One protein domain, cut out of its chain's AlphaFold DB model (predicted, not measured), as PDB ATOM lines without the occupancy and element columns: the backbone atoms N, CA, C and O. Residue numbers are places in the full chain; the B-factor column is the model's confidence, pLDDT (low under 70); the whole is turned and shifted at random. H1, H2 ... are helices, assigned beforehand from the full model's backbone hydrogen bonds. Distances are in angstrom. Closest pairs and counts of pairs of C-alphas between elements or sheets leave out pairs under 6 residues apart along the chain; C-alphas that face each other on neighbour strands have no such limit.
ATOM      1  N   PHE A 211     -96.944 -60.565-201.206       92.00
ATOM      2  CA  PHE A 211     -96.940 -59.791-202.447       92.00
ATOM      3  C   PHE A 211     -97.609 -60.555-203.596       92.00
ATOM      4  O   PHE A 211     -98.389 -59.958-204.336       92.00
ATOM      5  N   ASP A 212     -97.350 -61.855-203.719       92.69
ATOM      6  CA  ASP A 212     -97.952 -62.713-204.741       92.69
ATOM      7  C   ASP A 212     -99.472 -62.861-204.512       92.69
ATOM      8  O   ASP A 212    -100.251 -62.678-205.447       92.69
ATOM      9  N   ASP A 213     -99.916 -63.086-203.267       93.81
ATOM     10  CA  ASP A 213    -101.339 -63.121-202.886       93.81
ATOM     11  C   ASP A 213    -102.041 -61.787-203.177       93.81
ATOM     12  O   ASP A 213    -103.134 -61.765-203.746       93.81
ATOM     13  N   TYR A 214    -101.397 -60.663-202.849       95.38
ATOM     14  CA  TYR A 214    -101.900 -59.333-203.186       95.38
ATOM     15  C   TYR A 214    -102.049 -59.150-204.703       95.38
ATOM     16  O   TYR A 214    -103.105 -58.701-205.152       95.38
ATOM     17  N   LYS A 215    -101.032 -59.520-205.494       94.56
ATOM     18  CA  LYS A 215    -101.073 -59.411-206.960       94.56
ATOM     19  C   LYS A 215    -102.228 -60.226-207.544       94.56
ATOM     20  O   LYS A 215    -103.001 -59.688-208.331       94.56
ATOM     21  N   ILE A 216    -102.383 -61.483-207.121       95.19
ATOM     22  CA  ILE A 216    -103.458 -62.372-207.591       95.19
ATOM     23  C   ILE A 216    -104.829 -61.773-207.265       95.19
ATOM     24  O   ILE A 216    -105.638 -61.574-208.168       95.19
ATOM     25  N   LYS A 217    -105.065 -61.398-206.002       96.06
ATOM     26  CA  LYS A 217    -106.342 -60.806-205.573       96.06
ATOM     27  C   LYS A 217    -106.644 -59.485-206.266       96.06
ATOM     28  O   LYS A 217    -107.806 -59.192-206.533       96.06
ATOM     29  N   ARG A 218    -105.618 -58.676-206.555       96.56
ATOM     30  CA  ARG A 218    -105.786 -57.437-207.316       96.56
ATOM     31  C   ARG A 218    -106.234 -57.730-208.745       96.56
ATOM     32  O   ARG A 218    -107.192 -57.117-209.198       96.56
ATOM     33  N   MET A 219    -105.592 -58.684-209.419       94.94
ATOM     34  CA  MET A 219    -105.965 -59.081-210.781       94.94
ATOM     35  C   MET A 219    -107.373 -59.682-210.850       94.94
ATOM     36  O   MET A 219    -108.111 -59.402-211.790       94.94
ATOM     37  N   GLU A 220    -107.757 -60.495-209.863       94.44
ATOM     38  CA  GLU A 220    -109.123 -61.017-209.734       94.44
ATOM     39  C   GLU A 220    -110.131 -59.878-209.563       94.44
ATOM     40  O   GLU A 220    -111.086 -59.783-210.333       94.44
ATOM     41  N   LEU A 221    -109.864 -58.955-208.631       95.19
ATOM     42  CA  LEU A 221    -110.714 -57.793-208.396       95.19
ATOM     43  C   LEU A 221    -110.880 -56.942-209.659       95.19
ATOM     44  O   LEU A 221    -111.999 -56.563-209.991       95.19
ATOM     45  N   ASP A 222    -109.793 -56.644-210.371       94.19
ATOM     46  CA  ASP A 222    -109.872 -55.825-211.577       94.19
ATOM     47  C   ASP A 222    -110.704 -56.512-212.684       94.19
ATOM     48  O   ASP A 222    -111.459 -55.848-213.393       94.19
ATOM     49  N   LYS A 223    -110.632 -57.849-212.805       91.75
ATOM     50  CA  LYS A 223    -111.489 -58.624-213.722       91.75
ATOM     51  C   LYS A 223    -112.958 -58.602-213.307       91.75
ATOM     52  O   LYS A 223    -113.827 -58.526-214.175       91.75
ATOM     53  N   ASP A 224    -113.235 -58.693-212.011       93.00
ATOM     54  CA  ASP A 224    -114.599 -58.692-211.483       93.00
ATOM     55  C   ASP A 224    -115.260 -57.317-211.619       93.00
ATOM     56  O   ASP A 224    -116.449 -57.245-211.918       93.00
ATOM     57  N   ILE A 225    -114.489 -56.228-211.515       93.25
ATOM     58  CA  ILE A 225    -114.957 -54.855-211.772       93.25
ATOM     59  C   ILE A 225    -115.539 -54.723-213.187       93.25
ATOM     60  O   ILE A 225    -116.591 -54.112-213.360       93.25
ATOM     61  N   PHE A 226    -114.909 -55.321-214.204       91.62
ATOM     62  CA  PHE A 226    -115.445 -55.288-215.571       91.62
ATOM     63  C   PHE A 226    -116.747 -56.080-215.744       91.62
ATOM     64  O   PHE A 226    -117.507 -55.804-216.668       91.62
ATOM     65  N   LYS A 227    -116.995 -57.070-214.882       91.31
ATOM     66  CA  LYS A 227    -118.175 -57.950-214.917       91.31
ATOM     67  C   LYS A 227    -119.321 -57.445-214.048       91.31
ATOM     68  O   LYS A 227    -120.380 -58.069-214.018       91.31
ATOM     69  N   ASP A 228    -119.102 -56.367-213.312       91.25
ATOM     70  CA  ASP A 228    -120.046 -55.866-212.335       91.25
ATOM     71  C   ASP A 228    -121.066 -54.920-212.985       91.25
ATOM     72  O   ASP A 228    -120.728 -53.844-213.485       91.25
ATOM     73  N   GLU A 229    -122.336 -55.332-212.978       88.75
ATOM     74  CA  GLU A 229    -123.441 -54.591-213.598       88.75
ATOM     75  C   GLU A 229    -123.576 -53.179-213.001       88.75
ATOM     76  O   GLU A 229    -123.703 -52.206-213.746       88.75
ATOM     77  N   GLU A 230    -123.476 -53.044-211.673       87.12
ATOM     78  CA  GLU A 230    -123.531 -51.752-210.978       87.12
ATOM     79  C   GLU A 230    -122.401 -50.820-211.424       87.12
ATOM     80  O   GLU A 230    -122.654 -49.663-211.771       87.12
ATOM     81  N   THR A 231    -121.169 -51.328-211.475       89.56
ATOM     82  CA  THR A 231    -120.007 -50.580-211.961       89.56
ATOM     83  C   THR A 231    -120.236 -50.071-213.382       89.56
ATOM     84  O   THR A 231    -120.054 -48.879-213.632       89.56
ATOM     85  N   ILE A 232    -120.682 -50.932-214.305       89.94
ATOM     86  CA  ILE A 232    -120.947 -50.533-215.695       89.94
ATOM     87  C   ILE A 232    -122.012 -49.437-215.749       89.94
ATOM     88  O   ILE A 232    -121.802 -48.423-216.411       89.94
ATOM     89  N   TYR A 233    -123.134 -49.598-215.043       85.44
ATOM     90  CA  TYR A 233    -124.190 -48.585-215.035       85.44
ATOM     91  C   TYR A 233    -123.706 -47.238-214.494       85.44
ATOM     92  O   TYR A 233    -124.012 -46.197-215.084       85.44
ATOM     93  N   ASN A 234    -122.913 -47.249-213.420       85.69
ATOM     94  CA  ASN A 234    -122.368 -46.031-212.827       85.69
ATOM     95  C   ASN A 234    -121.433 -45.281-213.790       85.69
ATOM     96  O   ASN A 234    -121.497 -44.057-213.842       85.69
ATOM     97  N   LEU A 235    -120.663 -45.974-214.643       89.25
ATOM     98  CA  LEU A 235    -119.822 -45.313-215.657       89.25
ATOM     99  C   LEU A 235    -120.626 -44.412-216.611       89.25
ATOM    100  O   LEU A 235    -120.145 -43.356-217.024       89.25
ATOM    101  N   PHE A 236    -121.846 -44.802-216.973       87.00
ATOM    102  CA  PHE A 236    -122.701 -43.994-217.847       87.00
ATOM    103  C   PHE A 236    -123.523 -42.967-217.074       87.00
ATOM    104  O   PHE A 236    -123.700 -41.844-217.548       87.00
ATOM    105  N   LYS A 237    -123.997 -43.333-215.878       81.31
ATOM    106  CA  LYS A 237    -124.720 -42.427-214.979       81.31
ATOM    107  C   LYS A 237    -123.871 -41.208-214.615       81.31
ATOM    108  O   LYS A 237    -124.327 -40.077-214.749       81.31
ATOM    109  N   ASP A 238    -122.613 -41.440-214.253       85.25
ATOM    110  CA  ASP A 238    -121.663 -40.396-213.856       85.25
ATOM    111  C   ASP A 238    -121.041 -39.677-215.066       85.25
ATOM    112  O   ASP A 238    -120.162 -38.828-214.914       85.25
ATOM    113  N   ARG A 239    -121.508 -39.993-216.286       86.06
ATOM    114  CA  ARG A 239    -121.054 -39.424-217.565       86.06
ATOM    115  C   ARG A 239    -119.559 -39.626-217.840       86.06
ATOM    116  O   ARG A 239    -118.974 -38.874-218.615       86.06
ATOM    117  N   VAL A 240    -118.959 -40.663-217.251       89.75
ATOM    118  CA  VAL A 240    -117.590 -41.105-217.569       89.75
ATOM    119  C   VAL A 240    -117.545 -41.672-218.988       89.75
ATOM    120  O   VAL A 240    -116.597 -41.430-219.729       89.75
ATOM    121  N   LEU A 241    -118.593 -42.396-219.388       90.31
ATOM    122  CA  LEU A 241    -118.742 -42.962-220.725       90.31
ATOM    123  C   LEU A 241    -119.942 -42.368-221.464       90.31
ATOM    124  O   LEU A 241    -121.017 -42.166-220.897       90.31
ATOM    125  N   ASN A 242    -119.769 -42.137-222.767       88.25
ATOM    126  CA  ASN A 242    -120.842 -41.705-223.653       88.25
ATOM    127  C   ASN A 242    -121.461 -42.915-224.352       88.25
ATOM    128  O   ASN A 242    -120.774 -43.656-225.049       88.25
ATOM    129  N   VAL A 243    -122.777 -43.078-224.221       86.06
ATOM    130  CA  VAL A 243    -123.541 -44.172-224.840       86.06
ATOM    131  C   VAL A 243    -123.346 -44.238-226.360       86.06
ATOM    132  O   VAL A 243    -123.296 -45.326-226.933       86.06
ATOM    133  N   ASN A 244    -123.160 -43.093-227.024       85.62
ATOM    134  CA  ASN A 244    -122.969 -43.034-228.475       85.62
ATOM    135  C   ASN A 244    -121.693 -43.732-228.962       85.62
ATOM    136  O   ASN A 244    -121.636 -44.126-230.131       85.62
ATOM    137  N   ASP A 245    -120.708 -43.922-228.084       88.75
ATOM    138  CA  ASP A 245    -119.450 -44.593-228.411       88.75
ATOM    139  C   ASP A 245    -119.614 -46.119-228.518       88.75
ATOM    140  O   ASP A 245    -118.769 -46.794-229.099       88.75
ATOM    141  N   PHE A 246    -120.723 -46.669-228.010       89.75
ATOM    142  CA  PHE A 246    -120.977 -48.111-227.895       89.75
ATOM    143  C   PHE A 246    -121.874 -48.658-229.014       89.75
ATOM    144  O   PHE A 246    -122.486 -49.718-228.888       89.75
ATOM    145  N   LYS A 247    -121.957 -47.955-230.148       88.19
ATOM    146  CA  LYS A 247    -122.608 -48.488-231.354       88.19
ATOM    147  C   LYS A 247    -121.770 -49.636-231.920       88.19
ATOM    148  O   LYS A 247    -120.556 -49.504-232.056       88.19
ATOM    149  N   MET A 248    -122.425 -50.732-232.315       88.44
ATOM    150  CA  MET A 248    -121.763 -51.950-232.816       88.44
ATOM    151  C   MET A 248    -120.746 -51.655-233.931       88.44
ATOM    152  O   MET A 248    -119.611 -52.120-233.867       88.44
ATOM    153  N   ASP A 249    -121.114 -50.841-234.925       89.94
ATOM    154  CA  ASP A 249    -120.214 -50.492-236.034       89.94
ATOM    155  C   ASP A 249    -118.998 -49.674-235.583       89.94
ATOM    156  O   ASP A 249    -117.916 -49.819-236.152       89.94
ATOM    157  N   THR A 250    -119.159 -48.826-234.564       91.31
ATOM    158  CA  THR A 250    -118.058 -48.053-233.975       91.31
ATOM    159  C   THR A 250    -117.071 -48.992-233.293       91.31
ATOM    160  O   THR A 250    -115.888 -48.969-233.618       91.31
ATOM    161  N   ILE A 251    -117.560 -49.877-232.419       92.50
ATOM    162  CA  ILE A 251    -116.717 -50.817-231.671       92.50
ATOM    163  C   ILE A 251    -116.012 -51.807-232.604       92.50
ATOM    164  O   ILE A 251    -114.817 -52.048-232.444       92.50
ATOM    165  N   LYS A 252    -116.713 -52.331-233.619       91.38
ATOM    166  CA  LYS A 252    -116.117 -53.209-234.637       91.38
ATOM    167  C   LYS A 252    -114.964 -52.535-235.373       91.38
ATOM    168  O   LYS A 252    -113.893 -53.126-235.481       91.38
ATOM    169  N   LYS A 253    -115.158 -51.291-235.831       91.12
ATOM    170  CA  LYS A 253    -114.099 -50.510-236.487       91.12
ATOM    171  C   LYS A 253    -112.923 -50.264-235.547       91.12
ATOM    172  O   LYS A 253    -111.785 -50.468-235.952       91.12
ATOM    173  N   SER A 254    -113.181 -49.877-234.297       91.44
ATOM    174  CA  SER A 254    -112.125 -49.688-233.295       91.44
ATOM    175  C   SER A 254    -111.325 -50.969-233.064       91.44
ATOM    176  O   SER A 254    -110.101 -50.916-233.066       91.44
ATOM    177  N   TYR A 255    -111.989 -52.119-232.928       91.62
ATOM    178  CA  TYR A 255    -111.309 -53.403-232.767       91.62
ATOM    179  C   TYR A 255    -110.436 -53.736-233.978       91.62
ATOM    180  O   TYR A 255    -109.249 -53.983-233.813       91.62
ATOM    181  N   GLN A 256    -110.986 -53.672-235.192       90.25
ATOM    182  CA  GLN A 256    -110.255 -53.998-236.424       90.25
ATOM    183  C   GLN A 256    -109.091 -53.040-236.709       90.25
ATOM    184  O   GLN A 256    -108.118 -53.423-237.349       90.25
ATOM    185  N   ASN A 257    -109.170 -51.798-236.227       89.44
ATOM    186  CA  ASN A 257    -108.069 -50.846-236.330       89.44
ATOM    187  C   ASN A 257    -106.909 -51.170-235.380       89.44
ATOM    188  O   ASN A 257    -105.797 -50.725-235.648       89.44
ATOM    189  N   ILE A 258    -107.160 -51.893-234.282       90.69
ATOM    190  CA  ILE A 258    -106.179 -52.187-233.223       90.69
ATOM    191  C   ILE A 258    -105.647 -53.618-233.347       90.69
ATOM    192  O   ILE A 258    -104.456 -53.861-233.167       90.69
ATOM    193  N   PHE A 259    -106.520 -54.568-233.660       88.62
ATOM    194  CA  PHE A 259    -106.216 -55.986-233.779       88.62
ATOM    195  C   PHE A 259    -106.390 -56.386-235.243       88.62
ATOM    196  O   PHE A 259    -107.478 -56.235-235.798       88.62
ATOM    197  N   ASN A 260    -105.354 -56.956-235.866       84.62
ATOM    198  CA  ASN A 260    -105.443 -57.522-237.218       84.62
ATOM    199  C   ASN A 260    -106.176 -58.881-237.192       84.62
ATOM    200  O   ASN A 260    -105.671 -59.888-237.685       84.62
ATOM    201  N   LYS A 261    -107.348 -58.923-236.552       82.94
ATOM    202  CA  LYS A 261    -108.197 -60.100-236.330       82.94
ATOM    203  C   LYS A 261    -109.654 -59.742-236.635       82.94
ATOM    204  O   LYS A 261    -110.047 -58.577-236.557       82.94
ATOM    205  N   ASP A 262    -110.465 -60.740-236.979       81.19
ATOM    206  CA  ASP A 262    -111.910 -60.538-237.107       81.19
ATOM    207  C   ASP A 262    -112.511 -60.259-235.720       81.19
ATOM    208  O   ASP A 262    -112.161 -60.906-234.734       81.19
ATOM    209  N   TYR A 263    -113.431 -59.297-235.643       80.00
ATOM    210  CA  TYR A 263    -114.149 -58.972-234.413       80.00
ATOM    211  C   TYR A 263    -114.930 -60.169-233.854       80.00
ATOM    212  O   TYR A 263    -115.121 -60.276-232.646       80.00
ATOM    213  N   ASN A 264    -115.394 -61.069-234.723       81.94
ATOM    214  CA  ASN A 264    -116.148 -62.245-234.297       81.94
ATOM    215  C   ASN A 264    -115.282 -63.267-233.535       81.94
ATOM    216  O   ASN A 264    -115.836 -64.072-232.792       81.94
ATOM    217  N   ASP A 265    -113.954 -63.186-233.663       80.12
ATOM    218  CA  ASP A 265    -112.979 -64.054-232.991       80.12
ATOM    219  C   ASP A 265    -112.302 -63.339-231.803       80.12
ATOM    220  O   ASP A 265    -111.134 -63.584-231.487       80.12
ATOM    221  N   ILE A 266    -113.014 -62.406-231.156       83.56
ATOM    222  CA  ILE A 266    -112.473 -61.625-230.041       83.56
ATOM    223  C   ILE A 266    -112.102 -62.518-228.847       83.56
ATOM    224  O   ILE A 266    -112.956 -63.104-228.183       83.56
ATOM    225  N   ASP A 267    -110.811 -62.556-228.526       88.88
ATOM    226  CA  ASP A 267    -110.320 -63.041-227.240       88.88
ATOM    227  C   ASP A 267    -110.257 -61.863-226.261       88.88
ATOM    228  O   ASP A 267    -109.353 -61.025-226.312       88.88
ATOM    229  N   ILE A 268    -111.256 -61.774-225.382       91.00
ATOM    230  CA  ILE A 268    -111.357 -60.680-224.414       91.00
ATOM    231  C   ILE A 268    -110.179 -60.656-223.429       91.00
ATOM    232  O   ILE A 268    -109.772 -59.573-223.008       91.00
ATOM    233  N   ASP A 269    -109.598 -61.808-223.084       90.81
ATOM    234  CA  ASP A 269    -108.458 -61.856-222.171       90.81
ATOM    235  C   ASP A 269    -107.220 -61.227-222.829       90.81
ATOM    236  O   ASP A 269    -106.483 -60.496-222.168       90.81
ATOM    237  N   ASP A 270    -107.013 -61.434-224.132       90.25
ATOM    238  CA  ASP A 270    -105.932 -60.785-224.890       90.25
ATOM    239  C   ASP A 270    -106.138 -59.269-225.050       90.25
ATOM    240  O   ASP A 270    -105.175 -58.497-224.987       90.25
ATOM    241  N   VAL A 271    -107.389 -58.820-225.200       93.50
ATOM    242  CA  VAL A 271    -107.737 -57.388-225.210       93.50
ATOM    243  C   VAL A 271    -107.421 -56.752-223.850       93.50
ATOM    244  O   VAL A 271    -106.787 -55.696-223.793       93.50
ATOM    245  N   ILE A 272    -107.806 -57.410-222.750       94.62
ATOM    246  CA  ILE A 272    -107.537 -56.953-221.379       94.62
ATOM    247  C   ILE A 272    -106.030 -56.934-221.085       94.62
ATOM    248  O   ILE A 272    -105.529 -55.964-220.516       94.62
ATOM    249  N   LYS A 273    -105.274 -57.960-221.500       93.00
ATOM    250  CA  LYS A 273    -103.806 -57.969-221.359       93.00
ATOM    251  C   LYS A 273    -103.178 -56.752-222.033       93.00
ATOM    252  O   LYS A 273    -102.332 -56.097-221.430       93.00
ATOM    253  N   TYR A 274    -103.615 -56.416-223.247       93.62
ATOM    254  CA  TYR A 274    -103.078 -55.263-223.968       93.62
ATOM    255  C   TYR A 274    -103.459 -53.924-223.326       93.62
ATOM    256  O   TYR A 274    -102.621 -53.029-223.231       93.62
ATOM    257  N   TYR A 275    -104.681 -53.805-222.797       95.69
ATOM    258  CA  TYR A 275    -105.102 -52.647-222.001       95.69
ATOM    259  C   TYR A 275    -104.165 -52.378-220.815       95.69
ATOM    260  O   TYR A 275    -103.786 -51.228-220.557       95.69
ATOM    261  N   TYR A 276    -103.777 -53.433-220.096       96.00
ATOM    262  CA  TYR A 276    -102.848 -53.312-218.976       96.00
ATOM    263  C   TYR A 276    -101.409 -53.081-219.415       96.00
ATOM    264  O   TYR A 276    -100.721 -52.299-218.773       96.00
ATOM    265  N   ALA A 277    -100.968 -53.678-220.519       94.94
ATOM    266  CA  ALA A 277     -99.631 -53.441-221.043       94.94
ATOM    267  C   ALA A 277     -99.417 -52.001-221.526       94.94
ATOM    268  O   ALA A 277     -98.366 -51.425-221.264       94.94
ATOM    269  N   LEU A 278    -100.414 -51.395-222.180       95.00
ATOM    270  CA  LEU A 278    -100.380 -49.962-222.496       95.00
ATOM    271  C   LEU A 278    -100.366 -49.115-221.223       95.00
ATOM    272  O   LEU A 278     -99.651 -48.123-221.168       95.00
ATOM    273  N   GLY A 279    -101.122 -49.522-220.198       95.56
ATOM    274  CA  GLY A 279    -101.091 -48.872-218.886       95.56
ATOM    275  C   GLY A 279     -99.696 -48.908-218.265       95.56
ATOM    276  O   GLY A 279     -99.178 -47.871-217.871       95.56
ATOM    277  N   ASP A 438     -84.180 -49.906-226.011       89.69
ATOM    278  CA  ASP A 438     -85.260 -49.048-226.484       89.69
ATOM    279  C   ASP A 438     -86.605 -49.709-226.147       89.69
ATOM    280  O   ASP A 438     -87.106 -50.568-226.874       89.69
ATOM    281  N   ILE A 439     -87.173 -49.342-224.993       90.56
ATOM    282  CA  ILE A 439     -88.437 -49.904-224.496       90.56
ATOM    283  C   ILE A 439     -89.589 -49.647-225.472       90.56
ATOM    284  O   ILE A 439     -90.466 -50.499-225.599       90.56
ATOM    285  N   LYS A 440     -89.576 -48.517-226.192       91.69
ATOM    286  CA  LYS A 440     -90.585 -48.209-227.210       91.69
ATOM    287  C   LYS A 440     -90.532 -49.242-228.333       91.69
ATOM    288  O   LYS A 440     -91.563 -49.820-228.667       91.69
ATOM    289  N   LEU A 441     -89.334 -49.507-228.857       91.00
ATOM    290  CA  LEU A 441     -89.128 -50.486-229.926       91.00
ATOM    291  C   LEU A 441     -89.473 -51.912-229.470       91.00
ATOM    292  O   LEU A 441     -90.181 -52.637-230.163       91.00
ATOM    293  N   VAL A 442     -89.031 -52.305-228.271       90.44
ATOM    294  CA  VAL A 442     -89.345 -53.627-227.701       90.44
ATOM    295  C   VAL A 442     -90.858 -53.814-227.549       90.44
ATOM    296  O   VAL A 442     -91.387 -54.876-227.887       90.44
ATOM    297  N   PHE A 443     -91.564 -52.784-227.070       91.19
ATOM    298  CA  PHE A 443     -93.017 -52.805-226.939       91.19
ATOM    299  C   PHE A 443     -93.698 -52.944-228.307       91.19
ATOM    300  O   PHE A 443     -94.534 -53.833-228.484       91.19
ATOM    301  N   SER A 444     -93.321 -52.118-229.290       91.19
ATOM    302  CA  SER A 444     -93.924 -52.168-230.626       91.19
ATOM    303  C   SER A 444     -93.691 -53.503-231.323       91.19
ATOM    304  O   SER A 444     -94.629 -54.054-231.902       91.19
ATOM    305  N   ASP A 445     -92.480 -54.054-231.237       89.62
ATOM    306  CA  ASP A 445     -92.123 -55.313-231.891       89.62
ATOM    307  C   ASP A 445     -92.907 -56.486-231.298       89.62
ATOM    308  O   ASP A 445     -93.492 -57.280-232.038       89.62
ATOM    309  N   CYS A 446     -92.982 -56.569-229.964       90.12
ATOM    310  CA  CYS A 446     -93.697 -57.635-229.266       90.12
ATOM    311  C   CYS A 446     -95.153 -57.740-229.734       90.12
ATOM    312  O   CYS A 446     -95.612 -58.815-230.121       90.12
ATOM    313  N   TYR A 447     -95.875 -56.622-229.732       89.81
ATOM    314  CA  TYR A 447     -97.293 -56.610-230.080       89.81
ATOM    315  C   TYR A 447     -97.541 -56.664-231.595       89.81
ATOM    316  O   TYR A 447     -98.518 -57.277-232.032       89.81
ATOM    317  N   SER A 448     -96.628 -56.141-232.419       87.25
ATOM    318  CA  SER A 448     -96.687 -56.339-233.875       87.25
ATOM    319  C   SER A 448     -96.593 -57.827-234.242       87.25
ATOM    320  O   SER A 448     -97.366 -58.314-235.069       87.25
ATOM    321  N   LEU A 449     -95.708 -58.586-233.578       86.75
ATOM    322  CA  LEU A 449     -95.541 -60.030-233.797       86.75
ATOM    323  C   LEU A 449     -96.787 -60.849-233.436       86.75
ATOM    324  O   LEU A 449     -97.047 -61.873-234.066       86.75
ATOM    325  N   VAL A 450     -97.593 -60.393-232.473       84.69
ATOM    326  CA  VAL A 450     -98.882 -61.019-232.123       84.69
ATOM    327  C   VAL A 450    -100.077 -60.414-232.875       84.69
ATOM    328  O   VAL A 450    -101.228 -60.609-232.484       84.69
ATOM    329  N   SER A 451     -99.816 -59.761-234.017       82.31
ATOM    330  CA  SER A 451    -100.816 -59.238-234.967       82.31
ATOM    331  C   SER A 451    -101.646 -58.053-234.453       82.31
ATOM    332  O   SER A 451    -102.826 -57.921-234.786       82.31
ATOM    333  N   TYR A 452    -101.039 -57.168-233.668       85.88
ATOM    334  CA  TYR A 452    -101.630 -55.885-233.288       85.88
ATOM    335  C   TYR A 452    -101.181 -54.833-234.298       85.88
ATOM    336  O   TYR A 452    -100.037 -54.834-234.752       85.88
ATOM    337  N   ASN A 453    -102.081 -53.932-234.666       83.88
ATOM    338  CA  ASN A 453    -101.768 -52.817-235.540       83.88
ATOM    339  C   ASN A 453    -101.183 -51.672-234.705       83.88
ATOM    340  O   ASN A 453    -101.906 -50.801-234.221       83.88
ATOM    341  N   ILE A 454     -99.868 -51.711-234.489       81.75
ATOM    342  CA  ILE A 454     -99.149 -50.667-233.759       81.75
ATOM    343  C   ILE A 454     -98.414 -49.773-234.739       81.75
ATOM    344  O   ILE A 454     -97.522 -50.211-235.459       81.75
ATOM    345  N   ASN A 455     -98.757 -48.489-234.700       80.50
ATOM    346  CA  ASN A 455     -97.911 -47.445-235.247       80.50
ATOM    347  C   ASN A 455     -96.946 -46.985-234.146       80.50
ATOM    348  O   ASN A 455     -97.388 -46.523-233.096       80.50
ATOM    349  N   THR A 456     -95.640 -47.099-234.390       81.56
ATOM    350  CA  THR A 456     -94.598 -46.649-233.457       81.56
ATOM    351  C   THR A 456     -94.737 -45.179-233.092       81.56
ATOM    352  O   THR A 456     -94.424 -44.817-231.964       81.56
ATOM    353  N   ASP A 457     -95.249 -44.345-233.996       84.25
ATOM    354  CA  ASP A 457     -95.424 -42.910-233.752       84.25
ATOM    355  C   ASP A 457     -96.478 -42.641-232.664       84.25
ATOM    356  O   ASP A 457     -96.379 -41.665-231.928       84.25
ATOM    357  N   LEU A 458     -97.459 -43.541-232.489       83.06
ATOM    358  CA  LEU A 458     -98.451 -43.431-231.409       83.06
ATOM    359  C   LEU A 458     -97.820 -43.589-230.026       83.06
ATOM    360  O   LEU A 458     -98.401 -43.146-229.044       83.06
ATOM    361  N   LEU A 459     -96.654 -44.231-229.934       87.50
ATOM    362  CA  LEU A 459     -95.959 -44.459-228.670       87.50
ATOM    363  C   LEU A 459     -95.075 -43.268-228.256       87.50
ATOM    364  O   LEU A 459     -94.486 -43.307-227.181       87.50
ATOM    365  N   ASP A 460     -94.970 -42.216-229.079       84.56
ATOM    366  CA  ASP A 460     -94.194 -41.008-228.749       84.56
ATOM    367  C   ASP A 460     -94.927 -40.042-227.813       84.56
ATOM    368  O   ASP A 460     -94.293 -39.201-227.173       84.56
ATOM    369  N   ASN A 461     -96.255 -40.136-227.734       84.69
ATOM    370  CA  ASN A 461     -97.090 -39.166-227.039       84.69
ATOM    371  C   ASN A 461     -98.038 -39.855-226.054       84.69
ATOM    372  O   ASN A 461     -98.814 -40.737-226.416       84.69
ATOM    373  N   TYR A 462     -98.016 -39.391-224.806       90.31
ATOM    374  CA  TYR A 462     -98.875 -39.888-223.736       90.31
ATOM    375  C   TYR A 462    -100.370 -39.806-224.085       90.31
ATOM    376  O   TYR A 462    -101.112 -40.748-223.806       90.31
ATOM    377  N   ASP A 463    -100.806 -38.716-224.724       91.81
ATOM    378  CA  ASP A 463    -102.217 -38.501-225.064       91.81
ATOM    379  C   ASP A 463    -102.704 -39.494-226.128       91.81
ATOM    380  O   ASP A 463    -103.822 -40.007-226.039       91.81
ATOM    381  N   ASP A 464    -101.848 -39.831-227.094       91.62
ATOM    382  CA  ASP A 464    -102.169 -40.787-228.156       91.62
ATOM    383  C   ASP A 464    -102.264 -42.218-227.602       91.62
ATOM    384  O   ASP A 464    -103.196 -42.962-227.927       91.62
ATOM    385  N   ILE A 465    -101.365 -42.587-226.679       93.25
ATOM    386  CA  ILE A 465    -101.425 -43.863-225.950       93.25
ATOM    387  C   ILE A 465    -102.684 -43.919-225.079       93.25
ATOM    388  O   ILE A 465    -103.371 -44.944-225.054       93.25
ATOM    389  N   SER A 466    -103.022 -42.817-224.401       93.94
ATOM    390  CA  SER A 466    -104.240 -42.711-223.595       93.94
ATOM    391  C   SER A 466    -105.488 -42.915-224.454       93.94
ATOM    392  O   SER A 466    -106.343 -43.723-224.103       93.94
ATOM    393  N   ALA A 467    -105.572 -42.270-225.622       93.12
ATOM    394  CA  ALA A 467    -106.702 -42.414-226.538       93.12
ATOM    395  C   ALA A 467    -106.840 -43.844-227.100       93.12
ATOM    396  O   ALA A 467    -107.954 -44.371-227.240       93.12
ATOM    397  N   LEU A 468    -105.715 -44.507-227.394       93.62
ATOM    398  CA  LEU A 468    -105.698 -45.920-227.776       93.62
ATOM    399  C   LEU A 468    -106.205 -46.805-226.630       93.62
ATOM    400  O   LEU A 468    -107.077 -47.655-226.831       93.62
ATOM    401  N   ARG A 469    -105.699 -46.581-225.415       94.75
ATOM    402  CA  ARG A 469    -106.096 -47.324-224.216       94.75
ATOM    403  C   ARG A 469    -107.577 -47.127-223.884       94.75
ATOM    404  O   ARG A 469    -108.246 -48.102-223.543       94.75
ATOM    405  N   ASP A 470    -108.112 -45.924-224.071       95.31
ATOM    406  CA  ASP A 470    -109.540 -45.619-223.928       95.31
ATOM    407  C   ASP A 470    -110.390 -46.353-224.969       95.31
ATOM    408  O   ASP A 470    -111.466 -46.868-224.659       95.31
ATOM    409  N   SER A 471    -109.904 -46.461-226.207       94.44
ATOM    410  CA  SER A 471    -110.579 -47.238-227.254       94.44
ATOM    411  C   SER A 471    -110.652 -48.726-226.893       94.44
ATOM    412  O   SER A 471    -111.695 -49.356-227.073       94.44
ATOM    413  N   ILE A 472    -109.582 -49.279-226.314       95.44
ATOM    414  CA  ILE A 472    -109.545 -50.665-225.820       95.44
ATOM    415  C   ILE A 472    -110.475 -50.842-224.618       95.44
ATOM    416  O   ILE A 472    -111.231 -51.810-224.566       95.44
ATOM    417  N   TYR A 473    -110.486 -49.887-223.687       96.38
ATOM    418  CA  TYR A 473    -111.410 -49.890-222.554       96.38
ATOM    419  C   TYR A 473    -112.872 -49.951-223.016       96.38
ATOM    420  O   TYR A 473    -113.645 -50.768-222.520       96.38
ATOM    421  N   LYS A 474    -113.246 -49.161-224.032       95.06
ATOM    422  CA  LYS A 474    -114.594 -49.195-224.626       95.06
ATOM    423  C   LYS A 474    -114.928 -50.556-225.242       95.06
ATOM    424  O   LYS A 474    -116.050 -51.025-225.072       95.06
ATOM    425  N   ILE A 475    -113.973 -51.221-225.900       94.88
ATOM    426  CA  ILE A 475    -114.155 -52.592-226.413       94.88
ATOM    427  C   ILE A 475    -114.437 -53.566-225.258       94.88
ATOM    428  O   ILE A 475    -115.376 -54.358-225.352       94.88
ATOM    429  N   ILE A 476    -113.673 -53.482-224.161       95.50
ATOM    430  CA  ILE A 476    -113.849 -54.341-222.977       95.50
ATOM    431  C   ILE A 476    -115.235 -54.138-222.362       95.50
ATOM    432  O   ILE A 476    -115.972 -55.100-222.147       95.50
ATOM    433  N   ILE A 477    -115.625 -52.884-222.124       94.75
ATOM    434  CA  ILE A 477    -116.936 -52.559-221.556       94.75
ATOM    435  C   ILE A 477    -118.064 -53.003-222.494       94.75
ATOM    436  O   ILE A 477    -119.037 -53.595-222.033       94.75
ATOM    437  N   TYR A 478    -117.933 -52.801-223.808       93.50
ATOM    438  CA  TYR A 478    -118.928 -53.264-224.778       93.50
ATOM    439  C   TYR A 478    -119.112 -54.787-224.746       93.50
ATOM    440  O   TYR A 478    -120.242 -55.276-224.796       93.50
ATOM    441  N   TYR A 479    -118.018 -55.544-224.629       93.25
ATOM    442  CA  TYR A 479    -118.077 -56.997-224.482       93.25
ATOM    443  C   TYR A 479    -118.901 -57.400-223.250       93.25
ATOM    444  O   TYR A 479    -119.826 -58.207-223.369       93.25
ATOM    445  N   TYR A 480    -118.634 -56.795-222.088       93.44
ATOM    446  CA  TYR A 480    -119.346 -57.135-220.854       93.44
ATOM    447  C   TYR A 480    -120.789 -56.623-220.808       93.44
ATOM    448  O   TYR A 480    -121.648 -57.334-220.291       93.44
ATOM    449  N   ILE A 481    -121.104 -55.481-221.431       91.31
ATOM    450  CA  ILE A 481    -122.493 -55.035-221.651       91.31
ATOM    451  C   ILE A 481    -123.295 -56.138-222.352       91.31
ATOM    452  O   ILE A 481    -124.370 -56.518-221.884       91.31
ATOM    453  N   ASN A 482    -122.754 -56.694-223.441       90.62
ATOM    454  CA  ASN A 482    -123.424 -57.755-224.192       90.62
ATOM    455  C   ASN A 482    -123.492 -59.068-223.403       90.62
ATOM    456  O   ASN A 482    -124.545 -59.705-223.375       90.62
ATOM    457  N   MET A 483    -122.398 -59.464-222.744       90.81
ATOM    458  CA  MET A 483    -122.330 -60.696-221.949       90.81
ATOM    459  C   MET A 483    -123.347 -60.704-220.800       90.81
ATOM    460  O   MET A 483    -123.968 -61.732-220.534       90.81
ATOM    461  N   LEU A 484    -123.532 -59.563-220.131       89.19
ATOM    462  CA  LEU A 484    -124.473 -59.399-219.020       89.19
ATOM    463  C   LEU A 484    -125.918 -59.159-219.493       89.19
ATOM    464  O   LEU A 484    -126.838 -59.131-218.677       89.19
ATOM    465  N   GLY A 485    -126.148 -58.987-220.800       86.62
ATOM    466  CA  GLY A 485    -127.469 -58.671-221.347       86.62
ATOM    467  C   GLY A 485    -127.963 -57.268-220.976       86.62
ATOM    468  O   GLY A 485    -129.174 -57.030-220.911       86.62
ATOM    469  N   ILE A 486    -127.041 -56.337-220.720       84.88
ATOM    470  CA  ILE A 486    -127.361 -54.943-220.421       84.88
ATOM    471  C   ILE A 486    -127.814 -54.261-221.717       84.88
ATOM    472  O   ILE A 486    -127.101 -54.234-222.717       84.88
ATOM    473  N   ASN A 487    -129.018 -53.687-221.708       78.50
ATOM    474  CA  ASN A 487    -129.537 -52.964-222.865       78.50
ATOM    475  C   ASN A 487    -128.962 -51.540-222.901       78.50
ATOM    476  O   ASN A 487    -129.194 -50.752-221.984       78.50
ATOM    477  N   ILE A 488    -128.274 -51.192-223.987       73.69
ATOM    478  CA  ILE A 488    -127.712 -49.855-224.222       73.69
ATOM    479  C   ILE A 488    -128.806 -48.774-224.220       73.69
ATOM    480  O   ILE A 488    -128.577 -47.684-223.708       73.69
ATOM    481  N   GLU A 489    -130.019 -49.077-224.692       70.81
ATOM    482  CA  GLU A 489    -131.152 -48.139-224.620       70.81
ATOM    483  C   GLU A 489    -131.641 -47.911-223.181       70.81
ATOM    484  O   GLU A 489    -132.198 -46.858-222.869       70.81
ATOM    485  N   ASP A 490    -131.473 -48.906-222.301       71.06
ATOM    486  CA  ASP A 490    -131.741 -48.723-220.876       71.06
ATOM    487  C   ASP A 490    -130.661 -47.784-220.302       71.06
ATOM    488  O   ASP A 490    -131.004 -46.807-219.647       71.06
ATOM    489  N   ILE A 491    -129.378 -47.993-220.629       71.81
ATOM    490  CA  ILE A 491    -128.270 -47.093-220.245       71.81
ATOM    491  C   ILE A 491    -128.510 -45.644-220.713       71.81
ATOM    492  O   ILE A 491    -128.355 -44.710-219.926       71.81
ATOM    493  N   GLU A 492    -128.916 -45.447-221.970       70.50
ATOM    494  CA  GLU A 492    -129.236 -44.130-222.543       70.50
ATOM    495  C   GLU A 492    -130.366 -43.433-221.789       70.50
ATOM    496  O   GLU A 492    -130.331 -42.231-221.541       70.50
ATOM    497  N   PHE A 493    -131.366 -44.203-221.371       67.25
ATOM    498  CA  PHE A 493    -132.449 -43.699-220.549       67.25
ATOM    499  C   PHE A 493    -131.969 -43.240-219.159       67.25
ATOM    500  O   PHE A 493    -132.495 -42.260-218.627       67.25
ATOM    501  N   PHE A 494    -130.964 -43.905-218.578       65.25
ATOM    502  CA  PHE A 494    -130.415 -43.556-217.261       65.25
ATOM    503  C   PHE A 494    -129.538 -42.311-217.269       65.25
ATOM    504  O   PHE A 494    -129.599 -41.548-216.309       65.25
ATOM    505  N   SER A 495    -128.784 -42.054-218.338       63.38
ATOM    506  CA  SER A 495    -127.917 -40.868-218.430       63.38
ATOM    507  C   SER A 495    -128.681 -39.541-218.588       63.38
ATOM    508  O   SER A 495    -128.078 -38.473-218.473       63.38
ATOM    509  N   ILE A 496    -129.997 -39.606-218.846       63.28
ATOM    510  CA  ILE A 496    -130.890 -38.456-219.093       63.28
ATOM    511  C   ILE A 496    -131.799 -38.135-217.885       63.28
ATOM    512  O   ILE A 496    -132.309 -37.020-217.789       63.28
TER     513      ILE A 496
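Overview. This is residues 211 to 279 and 438 to 496 of the 498 residues of an uncharacterized protein of Clostridium sp. CAG:609 (UniProt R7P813). One long helix, H8, runs through the middle, with H5 packed nearly lengthwise on it and H4 crossing it on another side. H2, H3 and H9 form a small cluster toward the last residues of H8, H6 and H7 sit near its first residues, and residues 211 to 222 of H1 stick out as an arm. The printed part has 128 residues, with nine named helices in the order H1 to H9 and no named strand, an all helix domain. The whole is compact, with a radius of gyration of the C-alphas of 15.7 A and spans of 47 by 39 by 28 A.

Along the chain. H1 is residues 211 to 227, 24.7 A long, beginning at C-alpha 211 (-96.940, -59.791, -202.447). H2 is residues 229 to 237, H3 residues 243 to 246, H4 residues 248 to 258, 15.6 A, and H5 residues 268 to 279, 16.6 A. After the cut come H6, residues 439 to 449, 15.5 A, and H7, residues 456 to 460. H8, residues 462 to 483, is 31.4 A long and begins at C-alpha 462 (-98.875, -39.888, -223.736). H9 is residues 488 to 496, ending at C-alpha 496 (-130.890, -38.456, -219.093).

Arrangement. H8 is the hub, touching five helices. H5 touches it at a shallow tilt of 24 degrees, opposite ways, with C-alphas of Tyr 275 and Arg 469 closest at 5.9 A. H4 touches residues 471 to 478 of H8 at a steep tilt of 47 degrees, closest at Ile 251 and Ile 475, whose C-alphas are 6.1 A apart. H1 touches H8 with residues 226 to 227 alone, C-alphas of Lys 227 and Tyr 480 being closest at 6.1 A, at a steep tilt of 65 degrees. The helix packing is mostly crossed, one of four tilted pairs being shallow. H3 and H8 only just touch, with 3 pairs of C-alphas within 8 A, closest at Phe 246 and Tyr 478, 6.4 A. H9 touches H2, closest at C-alphas of Lys 237 and Ser 495, 5.0 A, and H3, closest at Val 243 and Glu 492, 6.1 A. H7 touches H6, closest at C-alphas of Ser 444 and Thr 456, 6.2 A. H7 and H8 touch only at the corner, and only just, with 3 pairs of C-alphas within 8 A, closest at Leu 458 and Asp 464, 5.6 A. H4 and H5 are apart, and so are H6 and H8. Every O i to N i+4 pair is within hydrogen-bond range in H4, H5, H6 and H8, against 11 of 13 in H1, 4 of 5 in H2 and H9, and 0 of 1 in H7, where 2 of 2 O i to N i+3 pairs are; H3 is too short for such a pair.

Size, cuts and confidence. The C-alphas of Asp 438 and Phe 493, the two farthest apart, are 47.9 A from each other. Residues 280 to 437 are not printed, and C-alphas 279 and 438 are 17.6 A apart across this cut. Of the links that are printed whole, none is long. Mean pLDDT of the printed part is 88.4, and residues 493 to 496 are under 70.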